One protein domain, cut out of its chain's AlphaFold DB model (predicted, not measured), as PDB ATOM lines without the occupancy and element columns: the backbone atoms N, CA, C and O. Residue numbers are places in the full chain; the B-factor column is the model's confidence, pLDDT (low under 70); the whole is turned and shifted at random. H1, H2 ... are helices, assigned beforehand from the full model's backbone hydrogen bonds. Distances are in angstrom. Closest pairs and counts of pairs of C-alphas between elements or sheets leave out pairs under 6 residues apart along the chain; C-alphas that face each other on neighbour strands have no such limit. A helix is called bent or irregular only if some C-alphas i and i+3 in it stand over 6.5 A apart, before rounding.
ATOM      1  N   PHE A   5      35.451   7.445  -7.707       91.25
ATOM      2  CA  PHE A   5      35.061   6.518  -8.763       91.25
ATOM      3  C   PHE A   5      34.051   5.480  -8.274       91.25
ATOM      4  O   PHE A   5      33.143   5.131  -9.028       91.25
ATOM      5  N   ASP A   6      34.130   5.045  -7.016       93.62
ATOM      6  CA  ASP A   6      33.094   4.213  -6.396       93.62
ATOM      7  C   ASP A   6      31.720   4.902  -6.433       93.62
ATOM      8  O   ASP A   6      30.715   4.288  -6.801       93.62
ATOM      9  N   GLU A   7      31.656   6.193  -6.095       95.25
ATOM     10  CA  GLU A   7      30.396   6.948  -6.075       95.25
ATOM     11  C   GLU A   7      29.851   7.214  -7.485       95.25
ATOM     12  O   GLU A   7      28.637   7.124  -7.700       95.25
ATOM     13  N   ILE A   8      30.736   7.442  -8.462       95.25
ATOM     14  CA  ILE A   8      30.371   7.509  -9.883       95.25
ATOM     15  C   ILE A   8      29.824   6.167 -10.373       95.25
ATOM     16  O   ILE A   8      28.783   6.141 -11.027       95.25
ATOM     17  N   ASN A   9      30.460   5.046 -10.028       94.75
ATOM     18  CA  ASN A   9      29.998   3.713 -10.420       94.75
ATOM     19  C   ASN A   9      28.603   3.402  -9.863       94.75
ATOM     20  O   ASN A   9      27.768   2.819 -10.561       94.75
ATOM     21  N   VAL A  10      28.320   3.823  -8.625       96.50
ATOM     22  CA  VAL A  10      26.974   3.724  -8.042       96.50
ATOM     23  C   VAL A  10      25.985   4.588  -8.823       96.50
ATOM     24  O   VAL A  10      24.941   4.082  -9.228       96.50
ATOM     25  N   LEU A  11      26.318   5.857  -9.083       97.12
ATOM     26  CA  LEU A  11      25.463   6.774  -9.843       97.12
ATOM     27  C   LEU A  11      25.138   6.232 -11.244       97.12
ATOM     28  O   LEU A  11      23.978   6.205 -11.641       97.12
ATOM     29  N   VAL A  12      26.138   5.730 -11.969       97.00
ATOM     30  CA  VAL A  12      25.958   5.092 -13.283       97.00
ATOM     31  C   VAL A  12      25.078   3.847 -13.173       97.00
ATOM     32  O   VAL A  12      24.198   3.629 -14.004       97.00
ATOM     33  N   GLY A  13      25.273   3.032 -12.134       97.00
ATOM     34  CA  GLY A  13      24.423   1.877 -11.858       97.00
ATOM     35  C   GLY A  13      22.959   2.247 -11.604       97.00
ATOM     36  O   GLY A  13      22.066   1.504 -12.022       97.00
ATOM     37  N   ASP A  14      22.712   3.381 -10.947       98.00
ATOM     38  CA  ASP A  14      21.372   3.911 -10.703       98.00
ATOM     39  C   ASP A  14      20.747   4.481 -11.981       98.00
ATOM     40  O   ASP A  14      19.585   4.180 -12.253       98.00
ATOM     41  N   ILE A  15      21.519   5.184 -12.819       97.88
ATOM     42  CA  ILE A  15      21.081   5.641 -14.149       97.88
ATOM     43  C   ILE A  15      20.652   4.448 -15.008       97.88
ATOM     44  O   ILE A  15      19.536   4.413 -15.511       97.88
ATOM     45  N   LEU A  16      21.494   3.416 -15.124       96.62
ATOM     46  CA  LEU A  16      21.214   2.230 -15.948       96.62
ATOM     47  C   LEU A  16      19.959   1.461 -15.527       96.62
ATOM     48  O   LEU A  16      19.348   0.763 -16.333       96.62
ATOM     49  N   LYS A  17      19.599   1.543 -14.246       96.06
ATOM     50  CA  LYS A  17      18.403   0.901 -13.688       96.06
ATOM     51  C   LYS A  17      17.216   1.861 -13.610       96.06
ATOM     52  O   LYS A  17      16.177   1.456 -13.092       96.06
ATOM     53  N   HIS A  18      17.381   3.099 -14.082       96.38
ATOM     54  CA  HIS A  18      16.453   4.212 -13.912       96.38
ATOM     55  C   HIS A  18      15.953   4.348 -12.462       96.38
ATOM     56  O   HIS A  18      14.760   4.453 -12.186       96.38
ATOM     57  N   LYS A  19      16.887   4.266 -11.511       96.94
ATOM     58  CA  LYS A  19      16.659   4.576 -10.094       96.94
ATOM     59  C   LYS A  19      16.902   6.046  -9.770       96.94
ATOM     60  O   LYS A  19      16.402   6.490  -8.749       96.94
ATOM     61  N   ALA A  20      17.659   6.738 -10.622       96.06
ATOM     62  CA  ALA A  20      17.904   8.169 -10.562       96.06
ATOM     63  C   ALA A  20      17.583   8.779 -11.930       96.06
ATOM     64  O   ALA A  20      18.089   8.302 -12.951       96.06
ATOM     65  N   ASP A  21      16.734   9.804 -11.940       95.69
ATOM     66  CA  ASP A  21      16.398  10.573 -13.140       95.69
ATOM     67  C   ASP A  21      17.425  11.689 -13.396       95.69
ATOM     68  O   ASP A  21      18.338  11.931 -12.600       95.69
ATOM     69  N   SER A  22      17.291  12.397 -14.516       95.88
ATOM     70  CA  SER A  22      18.184  13.514 -14.862       95.88
ATOM     71  C   SER A  22      18.267  14.622 -13.795       95.88
ATOM     72  O   SER A  22      19.319  15.259 -13.660       95.88
ATOM     73  N   VAL A  23      17.213  14.847 -13.004       96.69
ATOM     74  CA  VAL A  23      17.198  15.851 -11.927       96.69
ATOM     75  C   VAL A  23      18.004  15.355 -10.728       96.69
ATOM     76  O   VAL A  23      18.855  16.085 -10.211       96.69
ATOM     77  N   GLU A  24      17.785  14.109 -10.313       97.31
ATOM     78  CA  GLU A  24      18.519  13.474  -9.220       97.31
ATOM     79  C   GLU A  24      20.006  13.332  -9.557       97.31
ATOM     80  O   GLU A  24      20.864  13.676  -8.740       97.31
ATOM     81  N   VAL A  25      20.328  12.916 -10.783       97.75
ATOM     82  CA  VAL A  25      21.710  12.797 -11.268       97.75
ATOM     83  C   VAL A  25      22.424  14.141 -11.193       97.75
ATOM     84  O   VAL A  25      23.534  14.216 -10.663       97.75
ATOM     85  N   LYS A  26      21.776  15.228 -11.629       97.81
ATOM     86  CA  LYS A  26      22.327  16.584 -11.504       97.81
ATOM     87  C   LYS A  26      22.576  16.972 -10.046       97.81
ATOM     88  O   LYS A  26      23.616  17.555  -9.736       97.81
ATOM     89  N   SER A  27      21.644  16.657  -9.147       97.88
ATOM     90  CA  SER A  27      21.811  16.926  -7.715       97.88
ATOM     91  C   SER A  27      23.015  16.180  -7.141       97.88
ATOM     92  O   SER A  27      23.870  16.788  -6.499       97.88
ATOM     93  N   ARG A  28      23.140  14.884  -7.443       97.19
ATOM     94  CA  ARG A  28      24.246  14.042  -6.969       97.19
ATOM     95  C   ARG A  28      25.595  14.479  -7.533       97.19
ATOM     96  O   ARG A  28      26.571  14.511  -6.791       97.19
ATOM     97  N   ILE A  29      25.666  14.892  -8.799       96.75
ATOM     98  CA  ILE A  29      26.889  15.480  -9.374       96.75
ATOM     99  C   ILE A  29      27.306  16.733  -8.592       96.75
ATOM    100  O   ILE A  29      28.476  16.876  -8.246       96.75
ATOM    101  N   ASN A  30      26.363  17.615  -8.251       96.44
ATOM    102  CA  ASN A  30      26.667  18.810  -7.457       96.44
ATOM    103  C   ASN A  30      27.157  18.468  -6.040       96.44
ATOM    104  O   ASN A  30      28.018  19.163  -5.504       96.44
ATOM    105  N   GLU A  31      26.630  17.416  -5.416       96.12
ATOM    106  CA  GLU A  31      27.125  16.924  -4.123       96.12
ATOM    107  C   GLU A  31      28.552  16.375  -4.233       96.12
ATOM    108  O   GLU A  31      29.403  16.698  -3.403       96.12
ATOM    109  N   LEU A  32      28.838  15.615  -5.294       95.56
ATOM    110  CA  LEU A  32      30.174  15.093  -5.575       95.56
ATOM    111  C   LEU A  32      31.183  16.217  -5.821       95.56
ATOM    112  O   LEU A  32      32.274  16.179  -5.258       95.56
ATOM    113  N   LYS A  33      30.808  17.256  -6.574       95.38
ATOM    114  CA  LYS A  33      31.645  18.448  -6.780       95.38
ATOM    115  C   LYS A  33      31.968  19.166  -5.473       95.38
ATOM    116  O   LYS A  33      33.121  19.494  -5.215       95.38
ATOM    117  N   LYS A  34      30.981  19.339  -4.589       95.06
ATOM    118  CA  LYS A  34      31.210  19.932  -3.257       95.06
ATOM    119  C   LYS A  34      32.166  19.104  -2.398       95.06
ATOM    120  O   LYS A  34      32.876  19.665  -1.569       95.06
ATOM    121  N   LYS A  35      32.150  17.779  -2.558       95.06
ATOM    122  CA  LYS A  35      32.938  16.844  -1.750       95.06
ATOM    123  C   LYS A  35      34.366  16.653  -2.264       95.06
ATOM    124  O   LYS A  35      35.286  16.593  -1.455       95.06
ATOM    125  N   TYR A  36      34.537  16.531  -3.578       93.38
ATOM    126  CA  TYR A  36      35.806  16.162  -4.214       93.38
ATOM    127  C   TYR A  36      36.473  17.311  -4.983       93.38
ATOM    128  O   TYR A  36      37.635  17.178  -5.349       93.38
ATOM    129  N   GLY A  37      35.775  18.432  -5.185       92.81
ATOM    130  CA  GLY A  37      36.243  19.582  -5.958       92.81
ATOM    131  C   GLY A  37      35.414  19.803  -7.223       92.81
ATOM    132  O   GLY A  37      34.898  18.864  -7.831       92.81
ATOM    133  N   GLU A  38      35.286  21.063  -7.638       87.69
ATOM    134  CA  GLU A  38      34.590  21.434  -8.882       87.69
ATOM    135  C   GLU A  38      35.267  20.837 -10.129       87.69
ATOM    136  O   GLU A  38      34.608  20.559 -11.130       87.69
ATOM    137  N   ASP A  39      36.577  20.598 -10.054       88.62
ATOM    138  CA  ASP A  39      37.424  20.017 -11.094       88.62
ATOM    139  C   ASP A  39      37.446  18.479 -11.096       88.62
ATOM    140  O   ASP A  39      38.061  17.878 -11.979       88.62
ATOM    141  N   ALA A  40      36.724  17.824 -10.176       89.31
ATOM    142  CA  ALA A  40      36.637  16.363 -10.111       89.31
ATOM    143  C   ALA A  40      36.046  15.738 -11.391       89.31
ATOM    144  O   ALA A  40      36.343  14.594 -11.733       89.31
ATOM    145  N   PHE A  41      35.231  16.495 -12.131       91.44
ATOM    146  CA  PHE A  41      34.624  16.066 -13.389       91.44
ATOM    147  C   PHE A  41      35.406  16.633 -14.572       91.44
ATOM    148  O   PHE A  41      35.151  17.744 -15.036       91.44
ATOM    149  N   THR A  42      36.350  15.852 -15.094       87.12
ATOM    150  CA  THR A  42      37.113  16.256 -16.280       87.12
ATOM    151  C   THR A  42      36.197  16.336 -17.500       87.12
ATOM    152  O   THR A  42      35.438  15.409 -17.789       87.12
ATOM    153  N   SER A  43      36.271  17.449 -18.232       87.50
ATOM    154  CA  SER A  43      35.548  17.594 -19.493       87.50
ATOM    155  C   SER A  43      36.077  16.594 -20.521       87.50
ATOM    156  O   SER A  43      37.287  16.439 -20.688       87.50
ATOM    157  N   ILE A  44      35.166  15.923 -21.218       87.88
ATOM    158  CA  ILE A  44      35.498  15.000 -22.301       87.88
ATOM    159  C   ILE A  44      34.768  15.451 -23.554       87.88
ATOM    160  O   ILE A  44      33.605  15.849 -23.495       87.88
ATOM    161  N   ASN A  45      35.436  15.340 -24.696       84.50
ATOM    162  CA  ASN A  45      34.762  15.504 -25.969       84.50
ATOM    163  C   ASN A  45      34.045  14.192 -26.306       84.50
ATOM    164  O   ASN A  45      34.696  13.176 -26.556       84.50
ATOM    165  N   PHE A  46      32.715  14.199 -26.282       89.00
ATOM    166  CA  PHE A  46      31.915  13.070 -26.735       89.00
ATOM    167  C   PHE A  46      30.752  13.556 -27.596       89.00
ATOM    168  O   PHE A  46      30.141  14.587 -27.335       89.00
ATOM    169  N   GLU A  47      30.433  12.783 -28.629       90.56
ATOM    170  CA  GLU A  47      29.332  13.090 -29.534       90.56
ATOM    171  C   GLU A  47      28.028  12.442 -29.044       90.56
ATOM    172  O   GLU A  47      27.962  11.229 -28.795       90.56
ATOM    173  N   LYS A  48      26.981  13.262 -28.910       94.06
ATOM    174  CA  LYS A  48      25.619  12.823 -28.587       94.06
ATOM    175  C   LYS A  48      24.931  12.344 -29.862       94.06
ATOM    176  O   LYS A  48      24.899  13.069 -30.853       94.06
ATOM    177  N   LYS A  49      24.330  11.153 -29.837       94.56
ATOM    178  CA  LYS A  49      23.505  10.691 -30.960       94.56
ATOM    179  C   LYS A  49      22.170  11.444 -30.968       94.56
ATOM    180  O   LYS A  49      21.616  11.678 -29.890       94.56
ATOM    181  N   PRO A  50      21.611  11.779 -32.142       94.38
ATOM    182  CA  PRO A  50      20.260  12.318 -32.223       94.38
ATOM    183  C   PRO A  50      19.219  11.263 -31.813       94.38
ATOM    184  O   PRO A  50      19.457  10.060 -31.919       94.38
ATOM    185  N   GLN A  51      18.056  11.724 -31.355       92.69
ATOM    186  CA  GLN A  51      16.893  10.868 -31.104       92.69
ATOM    187  C   GLN A  51      16.335  10.278 -32.419       92.69
ATOM    188  O   GLN A  51      16.508  10.887 -33.477       92.69
ATOM    189  N   PRO A  52      15.596   9.150 -32.374       94.62
ATOM    190  CA  PRO A  52      15.188   8.391 -31.187       94.62
ATOM    191  C   PRO A  52      16.300   7.494 -30.637       94.62
ATOM    192  O   PRO A  52      17.054   6.891 -31.394       94.62
ATOM    193  N   TRP A  53      16.349   7.355 -29.312       96.81
ATOM    194  CA  TRP A  53      17.298   6.463 -28.646       96.81
ATOM    195  C   TRP A  53      16.697   5.088 -28.343       96.81
ATOM    196  O   TRP A  53      15.475   4.912 -28.250       96.81
ATOM    197  N   ASP A  54      17.576   4.108 -28.185       95.56
ATOM    198  CA  ASP A  54      17.264   2.737 -27.806       95.56
ATOM    199  C   ASP A  54      18.186   2.250 -26.671       95.56
ATOM    200  O   ASP A  54      19.114   2.941 -26.244       95.56
ATOM    201  N   GLU A  55      17.901   1.053 -26.159       95.44
ATOM    202  CA  GLU A  55      18.688   0.412 -25.096       95.44
ATOM    203  C   GLU A  55      20.140   0.146 -25.537       95.44
ATOM    204  O   GLU A  55      21.052   0.175 -24.711       95.44
ATOM    205  N   SER A  56      20.376  -0.067 -26.840       96.69
ATOM    206  CA  SER A  56      21.728  -0.256 -27.383       96.69
ATOM    207  C   SER A  56      22.563   0.999 -27.184       96.69
ATOM    208  O   SER A  56      23.721   0.914 -26.785       96.69
ATOM    209  N   TYR A  57      21.979   2.178 -27.400       97.62
ATOM    210  CA  TYR A  57      22.687   3.427 -27.174       97.62
ATOM    211  C   TYR A  57      23.011   3.665 -25.694       97.62
ATOM    212  O   TYR A  57      24.120   4.091 -25.374       97.62
ATOM    213  N   LEU A  58      22.097   3.332 -24.777       97.06
ATOM    214  CA  LEU A  58      22.390   3.397 -23.340       97.06
ATOM    215  C   LEU A  58      23.529   2.435 -22.950       97.06
ATOM    216  O   LEU A  58      24.377   2.776 -22.122       97.06
ATOM    217  N   TRP A  59      23.595   1.260 -23.583       96.25
ATOM    218  CA  TRP A  59      24.692   0.314 -23.390       96.25
ATOM    219  C   TRP A  59      26.028   0.821 -23.948       96.25
ATOM    220  O   TRP A  59      27.051   0.709 -23.277       96.25
ATOM    221  N   GLU A  60      26.033   1.461 -25.119       96.25
ATOM    222  CA  GLU A  60      27.237   2.112 -25.651       96.25
ATOM    223  C   GLU A  60      27.766   3.201 -24.703       96.25
ATOM    224  O   GLU A  60      28.975   3.323 -24.500       96.25
ATOM    225  N   LEU A  61      26.876   3.992 -24.091       96.62
ATOM    226  CA  LEU A  61      27.270   4.970 -23.074       96.62
ATOM    227  C   LEU A  61      27.875   4.272 -21.847       96.62
ATOM    228  O   LEU A  61      28.921   4.687 -21.356       96.62
ATOM    229  N   ARG A  62      27.304   3.154 -21.390       95.94
ATOM    230  CA  ARG A  62      27.919   2.358 -20.317       95.94
ATOM    231  C   ARG A  62      29.341   1.921 -20.666       95.94
ATOM    232  O   ARG A  62      30.228   2.039 -19.826       95.94
ATOM    233  N   GLU A  63      29.570   1.411 -21.871       95.19
ATOM    234  CA  GLU A  63      30.904   0.968 -22.294       95.19
ATOM    235  C   GLU A  63      31.905   2.127 -22.299       95.19
ATOM    236  O   GLU A  63      32.999   1.996 -21.748       95.19
ATOM    237  N   LYS A  64      31.497   3.299 -22.800       94.31
ATOM    238  CA  LYS A  64      32.317   4.517 -22.727       94.31
ATOM    239  C   LYS A  64      32.639   4.905 -21.283       94.31
ATOM    240  O   LYS A  64      33.782   5.264 -20.992       94.31
ATOM    241  N   ASN A  65      31.672   4.796 -20.371       94.00
ATOM    242  CA  ASN A  65      31.897   5.069 -18.953       94.00
ATOM    243  C   ASN A  65      32.931   4.126 -18.331       94.00
ATOM    244  O   ASN A  65      33.845   4.597 -17.662       94.00
ATOM    245  N   VAL A  66      32.845   2.823 -18.621       91.12
ATOM    246  CA  VAL A  66      33.830   1.830 -18.154       91.12
ATOM    247  C   VAL A  66      35.239   2.161 -18.657       91.12
ATOM    248  O   VAL A  66      36.215   1.910 -17.956       91.12
ATOM    249  N   THR A  67      35.362   2.776 -19.836       89.69
ATOM    250  CA  THR A  67      36.651   3.254 -20.371       89.69
ATOM    251  C   THR A  67      37.097   4.625 -19.839       89.69
ATOM    252  O   THR A  67      38.124   5.136 -20.279       89.69
ATOM    253  N   GLY A  68      36.358   5.220 -18.897       88.44
ATOM    254  CA  GLY A  68      36.734   6.454 -18.193       88.44
ATOM    255  C   GLY A  68      35.887   7.690 -18.514       88.44
ATOM    256  O   GLY A  68      36.129   8.753 -17.943       88.44
ATOM    257  N   ALA A  69      34.879   7.594 -19.389       91.12
ATOM    258  CA  ALA A  69      33.983   8.717 -19.671       91.12
ATOM    259  C   ALA A  69      33.087   9.028 -18.458       91.12
ATOM    260  O   ALA A  69      32.141   8.298 -18.166       91.12
ATOM    261  N   CYS A  70      33.371  10.113 -17.740       92.88
ATOM    262  CA  CYS A  70      32.639  10.468 -16.520       92.88
ATOM    263  C   CYS A  70      32.424  11.977 -16.339       92.88
ATOM    264  O   CYS A  70      32.185  12.419 -15.221       92.88
ATOM    265  N   SER A  71      32.486  12.775 -17.413       95.00
ATOM    266  CA  SER A  71      32.167  14.204 -17.315       95.00
ATOM    267  C   SER A  71      30.718  14.422 -16.863       95.00
ATOM    268  O   SER A  71      29.848  13.576 -17.086       95.00
ATOM    269  N   GLU A  72      30.435  15.580 -16.263       95.38
ATOM    270  CA  GLU A  72      29.065  15.960 -15.897       95.38
ATOM    271  C   GLU A  72      28.118  15.867 -17.099       95.38
ATOM    272  O   GLU A  72      27.067  15.236 -17.015       95.38
ATOM    273  N   GLU A  73      28.508  16.453 -18.234       95.94
ATOM    274  CA  GLU A  73      27.692  16.438 -19.449       95.94
ATOM    275  C   GLU A  73      27.402  15.009 -19.923       95.94
ATOM    276  O   GLU A  73      26.288  14.707 -20.356       95.94
ATOM    277  N   PHE A  74      28.390  14.124 -19.818       97.00
ATOM    278  CA  PHE A  74      28.254  12.731 -20.207       97.00
ATOM    279  C   PHE A  74      27.255  11.981 -19.321       97.00
ATOM    280  O   PHE A  74      26.363  11.304 -19.834       97.00
ATOM    281  N   LEU A  75      27.364  12.128 -17.999       97.12
ATOM    282  CA  LEU A  75      26.469  11.470 -17.045       97.12
ATOM    283  C   LEU A  75      25.036  12.005 -17.147       97.12
ATOM    284  O   LEU A  75      24.087  11.225 -17.100       97.12
ATOM    285  N   LEU A  76      24.874  13.316 -17.350       97.38
ATOM    286  CA  LEU A  76      23.564  13.926 -17.588       97.38
ATOM    287  C   LEU A  76      22.931  13.418 -18.884       97.38
ATOM    288  O   LEU A  76      21.746  13.095 -18.895       97.38
ATOM    289  N   HIS A  77      23.713  13.292 -19.957       97.75
ATOM    290  CA  HIS A  77      23.224  12.728 -21.216       97.75
ATOM    291  C   HIS A  77      22.825  11.255 -21.066       97.75
ATOM    292  O   HIS A  77      21.802  10.823 -21.587       97.75
ATOM    293  N   MET A  78      23.592  10.476 -20.301       97.75
ATOM    294  CA  MET A  78      23.243   9.088 -19.993       97.75
ATOM    295  C   MET A  78      21.917   8.983 -19.223       97.75
ATOM    296  O   MET A  78      21.096   8.118 -19.531       97.75
ATOM    297  N   ALA A  79      21.682   9.893 -18.272       98.12
ATOM    298  CA  ALA A  79      20.414  10.000 -17.553       98.12
ATOM    299  C   ALA A  79      19.255  10.399 -18.480       98.12
ATOM    300  O   ALA A  79      18.203   9.768 -18.445       98.12
ATOM    301  N   GLU A  80      19.468  11.366 -19.375       98.00
ATOM    302  CA  GLU A  80      18.473  11.792 -20.367       98.00
ATOM    303  C   GLU A  80      18.039  10.634 -21.284       98.00
ATOM    304  O   GLU A  80      16.846  10.435 -21.537       98.00
ATOM    305  N   VAL A  81      18.998   9.820 -21.740       97.88
ATOM    306  CA  VAL A  81      18.711   8.615 -22.530       97.88
ATOM    307  C   VAL A  81      17.897   7.612 -21.712       97.88
ATOM    308  O   VAL A  81      16.911   7.073 -22.219       97.88
ATOM    309  N   SER A  82      18.254   7.379 -20.446       97.69
ATOM    310  CA  SER A  82      17.488   6.487 -19.570       97.69
ATOM    311  C   SER A  82      16.047   6.974 -19.361       97.69
ATOM    312  O   SER A  82      15.108   6.181 -19.481       97.69
ATOM    313  N   ASP A  83      15.854   8.267 -19.089       97.69
ATOM    314  CA  ASP A  83      14.536   8.886 -18.897       97.69
ATOM    315  C   ASP A  83      13.664   8.704 -20.149       97.69
ATOM    316  O   ASP A  83      12.505   8.271 -20.076       97.69
ATOM    317  N   TYR A  84      14.245   8.949 -21.328       96.81
ATOM    318  CA  TYR A  84      13.581   8.742 -22.611       96.81
ATOM    319  C   TYR A  84      13.097   7.294 -22.791       96.81
ATOM    320  O   TYR A  84      11.950   7.066 -23.196       96.81
ATOM    321  N   LEU A  85      13.943   6.305 -22.481       96.19
ATOM    322  CA  LEU A  85      13.615   4.887 -22.654       96.19
ATOM    323  C   LEU A  85      12.473   4.446 -21.739       96.19
ATOM    324  O   LEU A  85      11.574   3.727 -22.186       96.19
ATOM    325  N   VAL A  86      12.440   4.925 -20.494       94.75
ATOM    326  CA  VAL A  86      11.350   4.605 -19.563       94.75
ATOM    327  C   VAL A  86      10.031   5.229 -20.002       94.75
ATOM    328  O   VAL A  86       9.011   4.530 -20.044       94.75
ATOM    329  N   VAL A  87      10.035   6.495 -20.425       91.56
ATOM    330  CA  VAL A  87       8.832   7.146 -20.968       91.56
ATOM    331  C   VAL A  87       8.339   6.417 -22.220       91.56
ATOM    332  O   VAL A  87       7.145   6.115 -22.332       91.56
ATOM    333  N   ARG A  88       9.241   6.071 -23.146       89.94
ATOM    334  CA  ARG A  88       8.913   5.322 -24.369       89.94
ATOM    335  C   ARG A  88       8.307   3.955 -24.043       89.94
ATOM    336  O   ARG A  88       7.259   3.607 -24.588       89.94
ATOM    337  N   LYS A  89       8.915   3.198 -23.129       89.19
ATOM    338  CA  LYS A  89       8.442   1.872 -22.701       89.19
ATOM    339  C   LYS A  89       7.077   1.937 -22.024       89.19
ATOM    340  O   LYS A  89       6.219   1.103 -22.308       89.19
ATOM    341  N   ASN A  90       6.844   2.938 -21.177       87.25
ATOM    342  CA  ASN A  90       5.549   3.139 -20.529       87.25
ATOM    343  C   ASN A  90       4.457   3.507 -21.538       87.25
ATOM    344  O   ASN A  90       3.371   2.934 -21.481       87.25
ATOM    345  N   ARG A  91       4.751   4.372 -22.520       87.12
ATOM    346  CA  ARG A  91       3.814   4.668 -23.618       87.12
ATOM    347  C   ARG A  91       3.448   3.413 -24.408       87.12
ATOM    348  O   ARG A  91       2.268   3.166 -24.629       87.12
ATOM    349  N   ILE A  92       4.434   2.591 -24.777       86.50
ATOM    350  CA  ILE A  92       4.190   1.327 -25.491       86.50
ATOM    351  C   ILE A  92       3.325   0.382 -24.647       86.50
ATOM    352  O   ILE A  92       2.349  -0.158 -25.157       86.50
ATOM    353  N   ARG A  93       3.627   0.216 -23.352       86.56
ATOM    354  CA  ARG A  93       2.823  -0.618 -22.440       86.56
ATOM    355  C   ARG A  93       1.364  -0.168 -22.369       86.56
ATOM    356  O   ARG A  93       0.480  -1.016 -22.424       86.56
ATOM    357  N   ILE A  94       1.116   1.140 -22.278       89.62
ATOM    358  CA  ILE A  94      -0.242   1.702 -22.260       89.62
ATOM    359  C   ILE A  94      -0.967   1.401 -23.575       89.62
ATOM    360  O   ILE A  94      -2.096   0.920 -23.547       89.62
ATOM    361  N   ILE A  95      -0.312   1.629 -24.719       89.44
ATOM    362  CA  ILE A  95      -0.893   1.349 -26.040       89.44
ATOM    363  C   ILE A  95      -1.264  -0.135 -26.157       89.44
ATOM    364  O   ILE A  95      -2.399  -0.448 -26.506       89.44
ATOM    365  N   VAL A  96      -0.351  -1.041 -25.793       89.94
ATOM    366  CA  VAL A  96      -0.597  -2.492 -25.820       89.94
ATOM    367  C   VAL A  96      -1.769  -2.873 -24.912       89.94
ATOM    368  O   VAL A  96      -2.639  -3.631 -25.334       89.94
ATOM    369  N   ALA A  97      -1.837  -2.327 -23.693       90.56
ATOM    370  CA  ALA A  97      -2.939  -2.596 -22.771       90.56
ATOM    371  C   ALA A  97      -4.296  -2.155 -23.347       90.56
ATOM    372  O   ALA A  97      -5.259  -2.919 -23.295       90.56
ATOM    373  N   ILE A  98      -4.363  -0.965 -23.955       94.06
ATOM    374  CA  ILE A  98      -5.581  -0.463 -24.606       94.06
ATOM    375  C   ILE A  98      -5.988  -1.375 -25.770       94.06
ATOM    376  O   ILE A  98      -7.153  -1.759 -25.863       94.06
ATOM    377  N   THR A  99      -5.047  -1.772 -26.632       93.12
ATOM    378  CA  THR A  99      -5.335  -2.676 -27.759       93.12
ATOM    379  C   THR A  99      -5.887  -4.024 -27.288       93.12
ATOM    380  O   THR A  99      -6.852  -4.521 -27.868       93.12
ATOM    381  N   VAL A 100      -5.333  -4.595 -26.214       94.88
ATOM    382  CA  VAL A 100      -5.822  -5.858 -25.633       94.88
ATOM    383  C   VAL A 100      -7.240  -5.707 -25.078       94.88
ATOM    384  O   VAL A 100      -8.083  -6.561 -25.343       94.88
ATOM    385  N   ILE A 101      -7.537  -4.614 -24.365       95.38
ATOM    386  CA  ILE A 101      -8.887  -4.345 -23.841       95.38
ATOM    387  C   ILE A 101      -9.906  -4.254 -24.984       95.38
ATOM    388  O   ILE A 101     -10.970  -4.866 -24.902       95.38
ATOM    389  N   ILE A 102      -9.575  -3.545 -26.067       95.06
ATOM    390  CA  ILE A 102     -10.461  -3.411 -27.233       95.06
ATOM    391  C   ILE A 102     -10.753  -4.782 -27.860       95.06
ATOM    392  O   ILE A 102     -11.909  -5.087 -28.145       95.06
ATOM    393  N   LEU A 103      -9.731  -5.629 -28.035       94.94
ATOM    394  CA  LEU A 103      -9.906  -6.978 -28.588       94.94
ATOM    395  C   LEU A 103     -10.814  -7.853 -27.713       94.94
ATOM    396  O   LEU A 103     -11.656  -8.572 -28.249       94.94
ATOM    397  N   ILE A 104     -10.687  -7.765 -26.387       95.38
ATOM    398  CA  ILE A 104     -11.554  -8.491 -25.447       95.38
ATOM    399  C   ILE A 104     -13.008  -8.017 -25.568       95.38
ATOM    400  O   ILE A 104     -13.913  -8.845 -25.622       95.38
ATOM    401  N   VAL A 105     -13.246  -6.705 -25.654       95.25
ATOM    402  CA  VAL A 105     -14.602  -6.152 -25.810       95.25
ATOM    403  C   VAL A 105     -15.241  -6.614 -27.120       95.25
ATOM    404  O   VAL A 105     -16.394  -7.034 -27.114       95.25
ATOM    405  N   ILE A 106     -14.497  -6.592 -28.231       95.56
ATOM    406  CA  ILE A 106     -14.990  -7.094 -29.524       95.56
ATOM    407  C   ILE A 106     -15.343  -8.580 -29.420       95.56
ATOM    408  O   ILE A 106     -16.408  -8.978 -29.883       95.56
ATOM    409  N   LEU A 107     -14.489  -9.388 -28.784       94.25
ATOM    410  CA  LEU A 107     -14.747 -10.813 -28.587       94.25
ATOM    411  C   LEU A 107     -16.056 -11.049 -27.817       94.25
ATOM    412  O   LEU A 107     -16.841 -11.894 -28.224       94.25
ATOM    413  N   ILE A 108     -16.308 -10.281 -26.750       94.94
ATOM    414  CA  ILE A 108     -17.540 -10.373 -25.944       94.94
ATOM    415  C   ILE A 108     -18.779  -9.960 -26.746       94.94
ATOM    416  O   ILE A 108     -19.839 -10.529 -26.534       94.94
ATOM    417  N   ILE A 109     -18.671  -8.972 -27.638       94.25
ATOM    418  CA  ILE A 109     -19.799  -8.536 -28.483       94.25
ATOM    419  C   ILE A 109     -20.118  -9.570 -29.572       94.25
ATOM    420  O   ILE A 109     -21.265  -9.675 -30.000       94.25
ATOM    421  N   VAL A 110     -19.099 -10.277 -30.069       92.12
ATOM    422  CA  VAL A 110     -19.238 -11.269 -31.147       92.12
ATOM    423  C   VAL A 110     -19.691 -12.643 -30.626       92.12
ATOM    424  O   VAL A 110     -20.299 -13.391 -31.391       92.12
ATOM    425  N   LEU A 111     -19.383 -12.973 -29.368       81.94
ATOM    426  CA  LEU A 111     -19.858 -14.169 -28.653       81.94
ATOM    427  C   LEU A 111     -21.336 -14.055 -28.260       81.94
ATOM    428  O   LEU A 111     -22.033 -15.084 -28.394       81.94
TER     429      LEU A 111
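What this domain is: This is residues 5 to 111 of the 111 residues of an uncharacterized protein of uncultured Eubacterium sp (UniProt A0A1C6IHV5). One very long helix, H4, is the backbone of this model: three short helices, H1, H2 and H3, pack on its first part in a small compact bundle, and residues 89 to 111, of which 89 to 110 belong to H4, stick out from that body as a long free arm. The short helices have nearly parallel lines, with H1 running the opposite way to H2 and H3, and the long stretch from residue 37 to 54, with no named element, leads from the end of H2 to the start of H3. The printed part has 107 residues with four named helices, in the order H1, H2, H3, H4, and no named strand; the class is all helix. The whole is loose, with a radius of gyration of the C-alphas of 18.9 A, and its C-alphas span 69 by 25 by 18 A, the length being made by the arm.

Where its parts are: Begin with the longest helix, H4, residues 72 to 110: find C-alpha 72 at (29.065, 15.960, -15.897), and from there the helix runs 57.5 A to C-alpha 110 at (-19.238, -11.269, -31.147). Go back to the first printed residue, C-alpha 5 at (35.061, 6.518, -8.763), where H1 begins; it holds residues 5 to 16 and measures 16.2 A from first to last C-alpha. H2 holds residues 22 to 36 and measures 20.8 A. H3 holds residues 55 to 66 and measures 16.7 A. No helix is bent.

How they stand to each other: Look first at H4 around residue 79, for H1, H2, H3 and H4 form a bundle, a group of helices side by side. H4 touches H2 with its residues 72 to 83 alone; the closest C-alphas are those of Ser 22 and Ala 79, 5.0 A apart, at a shallow tilt of 23 degrees, opposite ways. Ala 79 also comes closest to H1: its C-alpha is 5.6 A from that of Ile 15. H1 touches H4 with residues 12 to 16 alone, at a shallow tilt of 23 degrees, the same way. Next look at H3, which touches H4 at residues 78 to 85 of H4 alone; the closest C-alphas are those of Leu 58 and Val 81, 6.4 A apart. H3 and H4 form a helical hairpin, at a shallow tilt of 23 degrees, opposite ways. H1 and H2 form the other helical hairpin, at a shallow tilt of 1 degree, opposite ways; they only just touch, with 3 pairs of C-alphas within 8 A, the closest being those of Leu 11 and Val 25 at 7.2 A. H1 and H3 are close but not clearly touching, with the C-alphas of Leu 16 and Leu 58 closest at 7.6 A. H2 and H3 are apart. In H1, H2, H3 and H4 every O i to N i+4 pair of the backbone is within hydrogen-bond range.

The domain as a whole: Without residues 89 to 111, which stand free, the body has 84 residues and spans 35 by 24 by 18 A, with a radius of gyration of 12.1 A. The two C-alphas farthest apart are those of Gly 37 and Leu 111, at 69.3 A; Leu 111 is the chain's last residue. The links H1 to H2 and H3 to H4 are tight, with 5 residues each, and the link H2 to H3 is long, with 18 residues. The printed part has no cut. The mean pLDDT of the printed part is 94.0, and no printed residue is under 70.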